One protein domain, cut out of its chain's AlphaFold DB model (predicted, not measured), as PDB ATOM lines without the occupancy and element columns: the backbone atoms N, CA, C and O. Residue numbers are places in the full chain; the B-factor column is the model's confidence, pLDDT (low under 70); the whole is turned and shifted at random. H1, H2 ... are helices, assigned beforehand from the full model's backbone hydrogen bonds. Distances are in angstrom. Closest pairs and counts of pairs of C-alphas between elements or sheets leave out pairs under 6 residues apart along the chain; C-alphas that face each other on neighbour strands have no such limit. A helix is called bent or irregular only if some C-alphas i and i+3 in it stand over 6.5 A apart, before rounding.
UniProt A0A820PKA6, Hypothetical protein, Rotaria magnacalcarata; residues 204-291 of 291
ATOM      1  N   THR A 204     -55.779 -38.269  -1.237       81.75
ATOM      2  CA  THR A 204     -54.377 -38.634  -1.440       81.75
ATOM      3  C   THR A 204     -53.778 -37.853  -2.597       81.75
ATOM      4  O   THR A 204     -52.756 -37.203  -2.406       81.75
ATOM      5  N   LEU A 205     -54.405 -37.850  -3.779       84.12
ATOM      6  CA  LEU A 205     -53.804 -37.200  -4.948       84.12
ATOM      7  C   LEU A 205     -54.003 -35.682  -4.967       84.12
ATOM      8  O   LEU A 205     -53.025 -34.934  -5.027       84.12
ATOM      9  N   LEU A 206     -55.253 -35.211  -4.927       82.44
ATOM     10  CA  LEU A 206     -55.543 -33.781  -5.089       82.44
ATOM     11  C   LEU A 206     -55.137 -32.927  -3.892       82.44
ATOM     12  O   LEU A 206     -54.838 -31.745  -4.077       82.44
ATOM     13  N   ARG A 207     -55.111 -33.502  -2.686       83.00
ATOM     14  CA  ARG A 207     -54.690 -32.801  -1.472       83.00
ATOM     15  C   ARG A 207     -53.241 -33.118  -1.118       83.00
ATOM     16  O   ARG A 207     -52.387 -32.257  -1.299       83.00
ATOM     17  N   HIS A 208     -52.941 -34.322  -0.631       84.06
ATOM     18  CA  HIS A 208     -51.619 -34.597  -0.060       84.06
ATOM     19  C   HIS A 208     -50.497 -34.632  -1.111       84.06
ATOM     20  O   HIS A 208     -49.537 -33.870  -0.998       84.06
ATOM     21  N   ALA A 209     -50.638 -35.429  -2.175       86.31
ATOM     22  CA  ALA A 209     -49.628 -35.544  -3.225       86.31
ATOM     23  C   ALA A 209     -49.404 -34.209  -3.933       86.31
ATOM     24  O   ALA A 209     -48.264 -33.787  -4.092       86.31
ATOM     25  N   LYS A 210     -50.475 -33.481  -4.269       87.25
ATOM     26  CA  LYS A 210     -50.360 -32.128  -4.822       87.25
ATOM     27  C   LYS A 210     -49.572 -31.191  -3.905       87.25
ATOM     28  O   LYS A 210     -48.691 -30.485  -4.392       87.25
ATOM     29  N   THR A 211     -49.847 -31.192  -2.600       87.88
ATOM     30  CA  THR A 211     -49.100 -30.376  -1.631       87.88
ATOM     31  C   THR A 211     -47.626 -30.768  -1.579       87.88
ATOM     32  O   THR A 211     -46.774 -29.884  -1.627       87.88
ATOM     33  N   VAL A 212     -47.309 -32.065  -1.538       87.88
ATOM     34  CA  VAL A 212     -45.923 -32.560  -1.541       87.88
ATOM     35  C   VAL A 212     -45.201 -32.153  -2.829       87.88
ATOM     36  O   VAL A 212     -44.115 -31.576  -2.763       87.88
ATOM     37  N   CYS A 213     -45.817 -32.364  -3.997       87.06
ATOM     38  CA  CYS A 213     -45.250 -31.977  -5.289       87.06
ATOM     39  C   CYS A 213     -44.992 -30.468  -5.375       87.06
ATOM     40  O   CYS A 213     -43.913 -30.046  -5.785       87.06
ATOM     41  N   LEU A 214     -45.961 -29.646  -4.959       88.31
ATOM     42  CA  LEU A 214     -45.827 -28.189  -4.944       88.31
ATOM     43  C   LEU A 214     -44.757 -27.719  -3.958       88.31
ATOM     44  O   LEU A 214     -44.024 -26.778  -4.258       88.31
ATOM     45  N   TYR A 215     -44.662 -28.357  -2.793       88.38
ATOM     46  CA  TYR A 215     -43.642 -28.049  -1.799       88.38
ATOM     47  C   TYR A 215     -42.244 -28.348  -2.343       88.38
ATOM     48  O   TYR A 215     -41.371 -27.487  -2.267       88.38
ATOM     49  N   ILE A 216     -42.057 -29.510  -2.974       86.12
ATOM     50  CA  ILE A 216     -40.809 -29.868  -3.652       86.12
ATOM     51  C   ILE A 216     -40.466 -28.845  -4.742       86.12
ATOM     52  O   ILE A 216     -39.375 -28.271  -4.733       86.12
ATOM     53  N   TYR A 217     -41.422 -28.561  -5.629       87.31
ATOM     54  CA  TYR A 217     -41.259 -27.632  -6.749       87.31
ATOM     55  C   TYR A 217     -40.884 -26.214  -6.294       87.31
ATOM     56  O   TYR A 217     -40.011 -25.572  -6.877       87.31
ATOM     57  N   LYS A 218     -41.520 -25.708  -5.232       88.06
ATOM     58  CA  LYS A 218     -41.294 -24.340  -4.749       88.06
ATOM     59  C   LYS A 218     -40.074 -24.213  -3.843       88.06
ATOM     60  O   LYS A 218     -39.367 -23.214  -3.947       88.06
ATOM     61  N   LYS A 219     -39.838 -25.178  -2.951       88.12
ATOM     62  CA  LYS A 219     -38.817 -25.059  -1.902       88.12
ATOM     63  C   LYS A 219     -37.448 -25.576  -2.325       88.12
ATOM     64  O   LYS A 219     -36.449 -24.990  -1.922       88.12
ATOM     65  N   PHE A 220     -37.392 -26.658  -3.101       84.69
ATOM     66  CA  PHE A 220     -36.125 -27.338  -3.396       84.69
ATOM     67  C   PHE A 220     -35.611 -27.109  -4.818       84.69
ATOM     68  O   PHE A 220     -34.428 -27.318  -5.059       84.69
ATOM     69  N   MET A 221     -36.448 -26.637  -5.747       85.75
ATOM     70  CA  MET A 221     -36.035 -26.414  -7.138       85.75
ATOM     71  C   MET A 221     -35.768 -24.938  -7.430       85.75
ATOM     72  O   MET A 221     -36.618 -24.079  -7.158       85.75
ATOM     73  N   LYS A 222     -34.611 -24.652  -8.043       89.12
ATOM     74  CA  LYS A 222     -34.278 -23.326  -8.586       89.12
ATOM     75  C   LYS A 222     -35.054 -23.079  -9.892       89.12
ATOM     76  O   LYS A 222     -35.513 -24.036 -10.513       89.12
ATOM     77  N   PRO A 223     -35.174 -21.825 -10.373       88.62
ATOM     78  CA  PRO A 223     -35.882 -21.525 -11.623       88.62
ATOM     79  C   PRO A 223     -35.412 -22.355 -12.830       88.62
ATOM     80  O   PRO A 223     -36.240 -22.840 -13.597       88.62
ATOM     81  N   LYS A 224     -34.099 -22.598 -12.951       88.56
ATOM     82  CA  LYS A 224     -33.520 -23.455 -13.998       88.56
ATOM     83  C   LYS A 224     -33.996 -24.909 -13.895       88.56
ATOM     84  O   LYS A 224     -34.375 -25.502 -14.898       88.56
ATOM     85  N   ASP A 225     -34.035 -25.461 -12.685       87.75
ATOM     86  CA  ASP A 225     -34.482 -26.838 -12.445       87.75
ATOM     87  C   ASP A 225     -35.978 -26.996 -12.738       87.75
ATOM     88  O   ASP A 225     -36.398 -27.994 -13.320       87.75
ATOM     89  N   ARG A 226     -36.780 -25.976 -12.400       89.25
ATOM     90  CA  ARG A 226     -38.216 -25.932 -12.724       89.25
ATOM     91  C   ARG A 226     -38.453 -25.911 -14.228       89.25
ATOM     92  O   ARG A 226     -39.336 -26.618 -14.702       89.25
ATOM     93  N   PHE A 227     -37.664 -25.137 -14.975       88.00
ATOM     94  CA  PHE A 227     -37.732 -25.118 -16.435       88.00
ATOM     95  C   PHE A 227     -37.449 -26.509 -17.018       88.00
ATOM     96  O   PHE A 227     -38.269 -27.038 -17.762       88.00
ATOM     97  N   ILE A 228     -36.355 -27.149 -16.589       87.38
ATOM     98  CA  ILE A 228     -35.989 -28.506 -17.025       87.38
ATOM     99  C   ILE A 228     -37.088 -29.521 -16.679       87.38
ATOM    100  O   ILE A 228     -37.409 -30.389 -17.490       87.38
ATOM    101  N   LEU A 229     -37.667 -29.435 -15.480       87.06
ATOM    102  CA  LEU A 229     -38.746 -30.326 -15.063       87.06
ATOM    103  C   LEU A 229     -40.001 -30.139 -15.922       87.06
ATOM    104  O   LEU A 229     -40.583 -31.130 -16.354       87.06
ATOM    105  N   ASN A 230     -40.398 -28.896 -16.193       87.19
ATOM    106  CA  ASN A 230     -41.567 -28.601 -17.019       87.19
ATOM    107  C   ASN A 230     -41.392 -29.121 -18.455       87.19
ATOM    108  O   ASN A 230     -42.324 -29.719 -18.987       87.19
ATOM    109  N   GLU A 231     -40.196 -28.987 -19.037       86.94
ATOM    110  CA  GLU A 231     -39.867 -29.571 -20.345       86.94
ATOM    111  C   GLU A 231     -39.967 -31.103 -20.322       86.94
ATOM    112  O   GLU A 231     -40.602 -31.708 -21.186       86.94
ATOM    113  N   LYS A 232     -39.419 -31.755 -19.284       86.88
ATOM    114  CA  LYS A 232     -39.531 -33.216 -19.114       86.88
ATOM    115  C   LYS A 232     -40.978 -33.677 -18.954       86.88
ATOM    116  O   LYS A 232     -41.350 -34.707 -19.508       86.88
ATOM    117  N   MET A 233     -41.786 -32.938 -18.197       85.19
ATOM    118  CA  MET A 233     -43.205 -33.240 -18.005       85.19
ATOM    119  C   MET A 233     -43.992 -33.083 -19.311       85.19
ATOM    120  O   MET A 233     -44.826 -33.934 -19.607       85.19
ATOM    121  N   ALA A 234     -43.704 -32.043 -20.099       82.88
ATOM    122  CA  ALA A 234     -44.333 -31.815 -21.399       82.88
ATOM    123  C   ALA A 234     -43.943 -32.884 -22.435       82.88
ATOM    124  O   ALA A 234     -44.782 -33.323 -23.220       82.88
ATOM    125  N   ALA A 235     -42.690 -33.345 -22.408       85.62
ATOM    126  CA  ALA A 235     -42.186 -34.387 -23.302       85.62
ATOM    127  C   ALA A 235     -42.606 -35.813 -22.897       85.62
ATOM    128  O   ALA A 235     -42.421 -36.757 -23.673       85.62
ATOM    129  N   GLN A 236     -43.149 -36.000 -21.690       84.81
ATOM    130  CA  GLN A 236     -43.507 -37.316 -21.179       84.81
ATOM    131  C   GLN A 236     -44.632 -37.942 -22.007       84.81
ATOM    132  O   GLN A 236     -45.776 -37.488 -22.005       84.81
ATOM    133  N   ARG A 237     -44.314 -39.061 -22.660       81.62
ATOM    134  CA  ARG A 237     -45.300 -39.873 -23.375       81.62
ATOM    135  C   ARG A 237     -45.941 -40.873 -22.423       81.62
ATOM    136  O   ARG A 237     -45.253 -41.497 -21.613       81.62
ATOM    137  N   PHE A 238     -47.251 -41.033 -22.550       80.25
ATOM    138  CA  PHE A 238     -48.008 -42.070 -21.861       80.25
ATOM    139  C   PHE A 238     -48.566 -43.089 -22.854       80.25
ATOM    140  O   PHE A 238     -48.817 -42.736 -24.009       80.25
ATOM    141  N   PRO A 239     -48.804 -44.337 -22.417       82.31
ATOM    142  CA  PRO A 239     -49.611 -45.282 -23.179       82.31
ATOM    143  C   PRO A 239     -50.979 -44.699 -23.558       82.31
ATOM    144  O   PRO A 239     -51.549 -43.905 -22.812       82.31
ATOM    145  N   HIS A 240     -51.545 -45.151 -24.680       78.06
ATOM    146  CA  HIS A 240     -52.783 -44.614 -25.268       78.06
ATOM    147  C   HIS A 240     -54.002 -44.598 -24.320       78.06
ATOM    148  O   HIS A 240     -54.912 -43.794 -24.494       78.06
ATOM    149  N   PHE A 241     -54.035 -45.461 -23.303       75.12
ATOM    150  CA  PHE A 241     -55.125 -45.518 -22.322       75.12
ATOM    151  C   PHE A 241     -55.047 -44.426 -21.238       75.12
ATOM    152  O   PHE A 241     -55.973 -44.268 -20.438       75.12
ATOM    153  N   PHE A 242     -53.971 -43.640 -21.196       74.38
ATOM    154  CA  PHE A 242     -53.878 -42.453 -20.355       74.38
ATOM    155  C   PHE A 242     -54.554 -41.270 -21.052       74.38
ATOM    156  O   PHE A 242     -53.972 -40.589 -21.886       74.38
ATOM    157  N   GLN A 243     -55.792 -40.989 -20.660       66.44
ATOM    158  CA  GLN A 243     -56.635 -39.983 -21.315       66.44
ATOM    159  C   GLN A 243     -56.192 -38.518 -21.120       66.44
ATOM    160  O   GLN A 243     -56.809 -37.623 -21.691       66.44
ATOM    161  N   ARG A 244     -55.195 -38.228 -20.268       70.25
ATOM    162  CA  ARG A 244     -54.796 -36.851 -19.919       70.25
ATOM    163  C   ARG A 244     -53.285 -36.688 -19.863       70.25
ATOM    164  O   ARG A 244     -52.606 -37.454 -19.176       70.25
ATOM    165  N   THR A 245     -52.803 -35.648 -20.534       69.94
ATOM    166  CA  THR A 245     -51.424 -35.164 -20.467       69.94
ATOM    167  C   THR A 245     -51.158 -34.457 -19.137       69.94
ATOM    168  O   THR A 245     -52.080 -34.013 -18.447       69.94
ATOM    169  N   ILE A 246     -49.886 -34.390 -18.740       76.81
ATOM    170  CA  ILE A 246     -49.489 -33.712 -17.507       76.81
ATOM    171  C   ILE A 246     -49.388 -32.202 -17.757       76.81
ATOM    172  O   ILE A 246     -48.732 -31.760 -18.697       76.81
ATOM    173  N   ARG A 247     -49.995 -31.419 -16.863       81.94
ATOM    174  CA  ARG A 247     -49.858 -29.959 -16.783       81.94
ATOM    175  C   ARG A 247     -48.688 -29.547 -15.891       81.94
ATOM    176  O   ARG A 247     -48.266 -30.327 -15.035       81.94
ATOM    177  N   LYS A 248     -48.188 -28.315 -16.035       82.94
ATOM    178  CA  LYS A 248     -47.115 -27.804 -15.162       82.94
ATOM    179  C   LYS A 248     -47.568 -27.800 -13.703       82.94
ATOM    180  O   LYS A 248     -48.730 -27.534 -13.400       82.94
ATOM    181  N   LEU A 249     -46.656 -28.100 -12.778       79.62
ATOM    182  CA  LEU A 249     -46.998 -28.286 -11.361       79.62
ATOM    183  C   LEU A 249     -47.627 -27.046 -10.711       79.62
ATOM    184  O   LEU A 249     -48.460 -27.183  -9.817       79.62
ATOM    185  N   ASP A 250     -47.248 -25.854 -11.155       77.50
ATOM    186  CA  ASP A 250     -47.737 -24.567 -10.658       77.50
ATOM    187  C   ASP A 250     -49.071 -24.111 -11.269       77.50
ATOM    188  O   ASP A 250     -49.680 -23.168 -10.755       77.50
ATOM    189  N   GLU A 251     -49.578 -24.801 -12.292       82.88
ATOM    190  CA  GLU A 251     -50.895 -24.515 -12.855       82.88
ATOM    191  C   GLU A 251     -52.030 -24.823 -11.863       82.88
ATOM    192  O   GLU A 251     -51.988 -25.745 -11.041       82.88
ATOM    193  N   LYS A 252     -53.100 -24.025 -11.937       79.50
ATOM    194  CA  LYS A 252     -54.314 -24.246 -11.143       79.50
ATOM    195  C   LYS A 252     -55.196 -25.311 -11.808       79.50
ATOM    196  O   LYS A 252     -55.193 -25.490 -13.019       79.50
ATOM    197  N   GLY A 253     -55.999 -26.006 -10.999       79.31
ATOM    198  CA  GLY A 253     -57.027 -26.918 -11.518       79.31
ATOM    199  C   GLY A 253     -56.526 -28.273 -12.036       79.31
ATOM    200  O   GLY A 253     -57.170 -28.860 -12.910       79.31
ATOM    201  N   HIS A 254     -55.404 -28.781 -11.509       80.62
ATOM    202  CA  HIS A 254     -54.996 -30.184 -11.689       80.62
ATOM    203  C   HIS A 254     -56.135 -31.138 -11.329       80.62
ATOM    204  O   HIS A 254     -56.725 -31.009 -10.252       80.62
ATOM    205  N   LYS A 255     -56.420 -32.104 -12.205       82.62
ATOM    206  CA  LYS A 255     -57.364 -33.195 -11.935       82.62
ATOM    207  C   LYS A 255     -56.670 -34.340 -11.205       82.62
ATOM    208  O   LYS A 255     -55.467 -34.545 -11.347       82.62
ATOM    209  N   ALA A 256     -57.441 -35.142 -10.469       82.62
ATOM    210  CA  ALA A 256     -56.889 -36.263  -9.711       82.62
ATOM    211  C   ALA A 256     -56.148 -37.257 -10.615       82.62
ATOM    212  O   ALA A 256     -55.054 -37.694 -10.287       82.62
ATOM    213  N   SER A 257     -56.693 -37.565 -11.793       83.06
ATOM    214  CA  SER A 257     -56.044 -38.455 -12.761       83.06
ATOM    215  C   SER A 257     -54.736 -37.893 -13.328       83.06
ATOM    216  O   SER A 257     -53.810 -38.664 -13.553       83.06
ATOM    217  N   GLU A 258     -54.611 -36.576 -13.498       85.31
ATOM    218  CA  GLU A 258     -53.350 -35.933 -13.908       85.31
ATOM    219  C   GLU A 258     -52.314 -36.029 -12.786       85.31
ATOM    220  O   GLU A 258     -51.177 -36.437 -13.022       85.31
ATOM    221  N   MET A 259     -52.739 -35.751 -11.548       86.31
ATOM    222  CA  MET A 259     -51.898 -35.926 -10.365       86.31
ATOM    223  C   MET A 259     -51.463 -37.376 -10.190       86.31
ATOM    224  O   MET A 259     -50.310 -37.608  -9.860       86.31
ATOM    225  N   ARG A 260     -52.340 -38.353 -10.458       86.94
ATOM    226  CA  ARG A 260     -51.996 -39.780 -10.456       86.94
ATOM    227  C   ARG A 260     -50.876 -40.062 -11.442       86.94
ATOM    228  O   ARG A 260     -49.901 -40.712 -11.083       86.94
ATOM    229  N   ASN A 261     -51.043 -39.581 -12.675       86.56
ATOM    230  CA  ASN A 261     -50.118 -39.864 -13.761       86.56
ATOM    231  C   ASN A 261     -48.729 -39.308 -13.446       86.56
ATOM    232  O   ASN A 261     -47.733 -40.023 -13.525       86.56
ATOM    233  N   LEU A 262     -48.693 -38.048 -13.012       85.44
ATOM    234  CA  LEU A 262     -47.472 -37.385 -12.588       85.44
ATOM    235  C   LEU A 262     -46.853 -38.084 -11.378       85.44
ATOM    236  O   LEU A 262     -45.708 -38.512 -11.442       85.44
ATOM    237  N   PHE A 263     -47.603 -38.212 -10.288       86.50
ATOM    238  CA  PHE A 263     -47.076 -38.648  -9.001       86.50
ATOM    239  C   PHE A 263     -46.613 -40.113  -9.011       86.50
ATOM    240  O   PHE A 263     -45.514 -40.393  -8.540       86.50
ATOM    241  N   LEU A 264     -47.403 -41.036  -9.574       84.88
ATOM    242  CA  LEU A 264     -47.100 -42.472  -9.510       84.88
ATOM    243  C   LEU A 264     -46.134 -42.964 -10.590       84.88
ATOM    244  O   LEU A 264     -45.450 -43.962 -10.364       84.88
ATOM    245  N   TYR A 265     -46.090 -42.317 -11.758       83.62
ATOM    246  CA  TYR A 265     -45.331 -42.848 -12.898       83.62
ATOM    247  C   TYR A 265     -44.143 -41.981 -13.312       83.62
ATOM    248  O   TYR A 265     -43.191 -42.507 -13.881       83.62
ATOM    249  N   CYS A 266     -44.166 -40.675 -13.034       82.50
ATOM    250  CA  CYS A 266     -43.233 -39.739 -13.669       82.50
ATOM    251  C   CYS A 266     -42.391 -38.938 -12.680       82.50
ATOM    252  O   CYS A 266     -41.220 -38.676 -12.937       82.50
ATOM    253  N   LEU A 267     -42.958 -38.557 -11.537       86.25
ATOM    254  CA  LEU A 267     -42.349 -37.583 -10.643       86.25
ATOM    255  C   LEU A 267     -41.013 -38.080 -10.095       86.25
ATOM    256  O   LEU A 267     -40.011 -37.389 -10.241       86.25
ATOM    257  N   LEU A 268     -40.984 -39.281  -9.513       87.75
ATOM    258  CA  LEU A 268     -39.791 -39.831  -8.869       87.75
ATOM    259  C   LEU A 268     -38.556 -39.859  -9.799       87.75
ATOM    260  O   LEU A 268     -37.535 -39.287  -9.412       87.75
ATOM    261  N   PRO A 269     -38.607 -40.425 -11.026       87.12
ATOM    262  CA  PRO A 269     -37.455 -40.395 -11.929       87.12
ATOM    263  C   PRO A 269     -37.104 -38.981 -12.417       87.12
ATOM    264  O   PRO A 269     -35.930 -38.692 -12.642       87.12
ATOM    265  N   MET A 270     -38.084 -38.078 -12.548       86.38
ATOM    266  CA  MET A 270     -37.839 -36.701 -12.987       86.38
ATOM    267  C   MET A 270     -37.125 -35.853 -11.927       86.38
ATOM    268  O   MET A 270     -36.290 -35.020 -12.287       86.38
ATOM    269  N   VAL A 271     -37.433 -36.062 -10.643       85.19
ATOM    270  CA  VAL A 271     -36.917 -35.240  -9.533       85.19
ATOM    271  C   VAL A 271     -35.766 -35.887  -8.764       85.19
ATOM    272  O   VAL A 271     -35.115 -35.198  -7.986       85.19
ATOM    273  N   ARG A 272     -35.463 -37.174  -8.998       84.12
ATOM    274  CA  ARG A 272     -34.376 -37.927  -8.335       84.12
ATOM    275  C   ARG A 272     -33.058 -37.156  -8.275       84.12
ATOM    276  O   ARG A 272     -32.447 -37.090  -7.220       84.12
ATOM    277  N   ASN A 273     -32.624 -36.592  -9.401       83.44
ATOM    278  CA  ASN A 273     -31.327 -35.908  -9.499       83.44
ATOM    279  C   ASN A 273     -31.382 -34.448  -9.012       83.44
ATOM    280  O   ASN A 273     -30.370 -33.758  -9.037       83.44
ATOM    281  N   LEU A 274     -32.567 -33.973  -8.620       81.44
ATOM    282  CA  LEU A 274     -32.816 -32.616  -8.130       81.44
ATOM    283  C   LEU A 274     -33.040 -32.584  -6.610       81.44
ATOM    284  O   LEU A 274     -33.025 -31.513  -6.009       81.44
ATOM    285  N   LEU A 275     -33.278 -33.744  -5.993       85.56
ATOM    286  CA  LEU A 275     -33.527 -33.895  -4.565       85.56
ATOM    287  C   LEU A 275     -32.321 -34.510  -3.859       85.56
ATOM    288  O   LEU A 275     -31.545 -35.261  -4.449       85.56
ATOM    289  N   LYS A 276     -32.200 -34.232  -2.559       88.12
ATOM    290  CA  LYS A 276     -31.291 -34.986  -1.690       88.12
ATOM    291  C   LYS A 276     -31.765 -36.441  -1.559       88.12
ATOM    292  O   LYS A 276     -32.943 -36.742  -1.768       88.12
ATOM    293  N   SER A 277     -30.853 -37.348  -1.216       87.06
ATOM    294  CA  SER A 277     -31.123 -38.791  -1.139       87.06
ATOM    295  C   SER A 277     -32.244 -39.144  -0.154       87.06
ATOM    296  O   SER A 277     -33.112 -39.949  -0.481       87.06
ATOM    297  N   ASP A 278     -32.278 -38.495   1.006       88.44
ATOM    298  CA  ASP A 278     -33.329 -38.607   2.024       88.44
ATOM    299  C   ASP A 278     -34.702 -38.154   1.501       88.44
ATOM    300  O   ASP A 278     -35.713 -38.829   1.684       88.44
ATOM    301  N   GLN A 279     -34.746 -37.034   0.781       87.19
ATOM    302  CA  GLN A 279     -35.971 -36.496   0.188       87.19
ATOM    303  C   GLN A 279     -36.510 -37.399  -0.925       87.19
ATOM    304  O   GLN A 279     -37.716 -37.644  -0.996       87.19
ATOM    305  N   ALA A 280     -35.620 -37.910  -1.780       87.38
ATOM    306  CA  ALA A 280     -35.975 -38.871  -2.815       87.38
ATOM    307  C   ALA A 280     -36.471 -40.193  -2.205       87.38
ATOM    308  O   ALA A 280     -37.448 -40.753  -2.701       87.38
ATOM    309  N   ALA A 281     -35.861 -40.652  -1.106       89.44
ATOM    310  CA  ALA A 281     -36.299 -41.839  -0.376       89.44
ATOM    311  C   ALA A 281     -37.692 -41.650   0.242       89.44
ATOM    312  O   ALA A 281     -38.561 -42.490   0.028       89.44
ATOM    313  N   HIS A 282     -37.955 -40.531   0.925       89.44
ATOM    314  CA  HIS A 282     -39.288 -40.234   1.466       89.44
ATOM    315  C   HIS A 282     -40.357 -40.134   0.372       89.44
ATOM    316  O   HIS A 282     -41.460 -40.653   0.539       89.44
ATOM    317  N   LEU A 283     -40.037 -39.505  -0.765       87.94
ATOM    318  CA  LEU A 283     -40.947 -39.460  -1.907       87.94
ATOM    319  C   LEU A 283     -41.198 -40.864  -2.476       87.94
ATOM    320  O   LEU A 283     -42.338 -41.195  -2.788       87.94
ATOM    321  N   GLY A 284     -40.154 -41.690  -2.570       89.25
ATOM    322  CA  GLY A 284     -40.254 -43.092  -2.970       89.25
ATOM    323  C   GLY A 284     -41.164 -43.893  -2.041       89.25
ATOM    324  O   GLY A 284     -42.102 -44.521  -2.520       89.25
ATOM    325  N   LEU A 285     -40.954 -43.788  -0.723       89.12
ATOM    326  CA  LEU A 285     -41.788 -44.424   0.302       89.12
ATOM    327  C   LEU A 285     -43.251 -43.984   0.207       89.12
ATOM    328  O   LEU A 285     -44.163 -44.800   0.346       89.12
ATOM    329  N   PHE A 286     -43.490 -42.702  -0.071       87.50
ATOM    330  CA  PHE A 286     -44.840 -42.184  -0.245       87.50
ATOM    331  C   PHE A 286     -45.511 -42.735  -1.515       87.50
ATOM    332  O   PHE A 286     -46.671 -43.140  -1.466       87.50
ATOM    333  N   VAL A 287     -44.784 -42.825  -2.635       86.00
ATOM    334  CA  VAL A 287     -45.285 -43.457  -3.870       86.00
ATOM    335  C   VAL A 287     -45.592 -44.941  -3.647       86.00
ATOM    336  O   VAL A 287     -46.621 -45.421  -4.120       86.00
ATOM    337  N   THR A 288     -44.741 -45.667  -2.916       84.06
ATOM    338  CA  THR A 288     -44.960 -47.092  -2.627       84.06
ATOM    339  C   THR A 288     -46.089 -47.330  -1.635       84.06
ATOM    340  O   THR A 288     -46.813 -48.294  -1.802       84.06
ATOM    341  N   GLY A 289     -46.285 -46.456  -0.644       78.69
ATOM    342  CA  GLY A 289     -47.358 -46.608   0.348       78.69
ATOM    343  C   GLY A 289     -48.767 -46.346  -0.195       78.69
ATOM    344  O   GLY A 289     -49.749 -46.639   0.478       78.69
ATOM    345  N   ILE A 290     -48.870 -45.765  -1.394       75.25
ATOM    346  CA  ILE A 290     -50.136 -45.526  -2.099       75.25
ATOM    347  C   ILE A 290     -50.482 -46.664  -3.068       75.25
ATOM    348  O   ILE A 290     -51.655 -46.829  -3.409       75.25
ATOM    349  N   ARG A 291     -49.464 -47.372  -3.565       60.31
ATOM    350  CA  ARG A 291     -49.609 -48.474  -4.519       60.31
ATOM    351  C   ARG A 291     -50.170 -49.714  -3.842       60.31
ATOM    352  O   ARG A 291     -50.980 -50.379  -4.522       60.31
TER     353      ARG A 291
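What this domain is: This is residues 204 to 291 of the 291 residues of the protein "Hypothetical protein" of Rotaria magnacalcarata (UniProt A0A820PKA6). A kinked helix, H3, forms the core of a small helical body, with H1 and H4 packed beside it as a three-helix bundle, helices grouped roughly side by side, and H2 crossing the last part of H3. Between H2 and H3 a long loop, residues 236 to 255, swings out past the end of H2 and comes back to where H3 begins. The printed part has 88 residues with four named helices, in the order H1, H2, H3, H4, and no named strand; its class is all helix. It is compact, with a radius of gyration of the C-alphas of 12.2 A, and rounded, spanning 33 by 29 by 22 A.

Where its parts are: H3 covers residues 256 to 271 and is 20.0 A long from first to last C-alpha, beginning at C-alpha 256 (-56.889, -36.263, -9.711). H3 is irregular, with C-alphas 265 and 268 7.5 A apart, and it has a kink of 45 degrees near residue 265. H1, residues 204 to 219, measures 20.7 A and begins at C-alpha 204 (-54.377, -38.634, -1.440). H1 is neither bent nor irregular, but only just: C-alphas 206 and 209 are 6.4 A apart. H2 is residues 223 to 235, 18.5 A. H4 is residues 277 to 290, 20.2 A, ending at C-alpha 290 (-50.136, -45.526, -2.099).

How they stand to each other: H3 is the hub, touching the three other helices. With residues 256 to 263 alone it touches H1, at a steep tilt of 38 degrees, the same way; the closest C-alphas are those of Leu 206 and Ala 256, 5.4 A apart. H3 and H4 form a helical hairpin, touching at a shallow tilt of 31 degrees, opposite ways, with the C-alphas of Leu 264 and Val 287 closest at 6.0 A. H3 with residues 266 to 271 alone touches H2 with residues 229 to 233 alone, at a steep tilt of 60 degrees, opposite ways; the closest C-alphas, of Leu 229 and Met 270, are 6.8 A apart. Helix packing is mostly crossed, but only just, with 1 of 3 pairs at a shallow tilt. H1 and H2 are close but not clearly touching, with the C-alphas of Tyr 217 and Arg 226 closest at 6.9 A. H1 and H4 are near each other, with 10 pairs of C-alphas within 10 A, while H2 and H4 are apart. In H2 and H4 every O i to N i+4 pair is within hydrogen-bond range; in H1 10 of 12 are, and in H3 9 of 12.

The domain as a whole: The two C-alphas farthest apart, of His 240 and Asp 278, are separated by 34.0 A. The printed part has no cut and ends at residue 291, the chain's last. The links H1 to H2 and H3 to H4 are tight; the link H2 to H3, 20 residues, is long. Mean pLDDT of the printed part is 84.0, and residues 243, 245 and 291 are under 70.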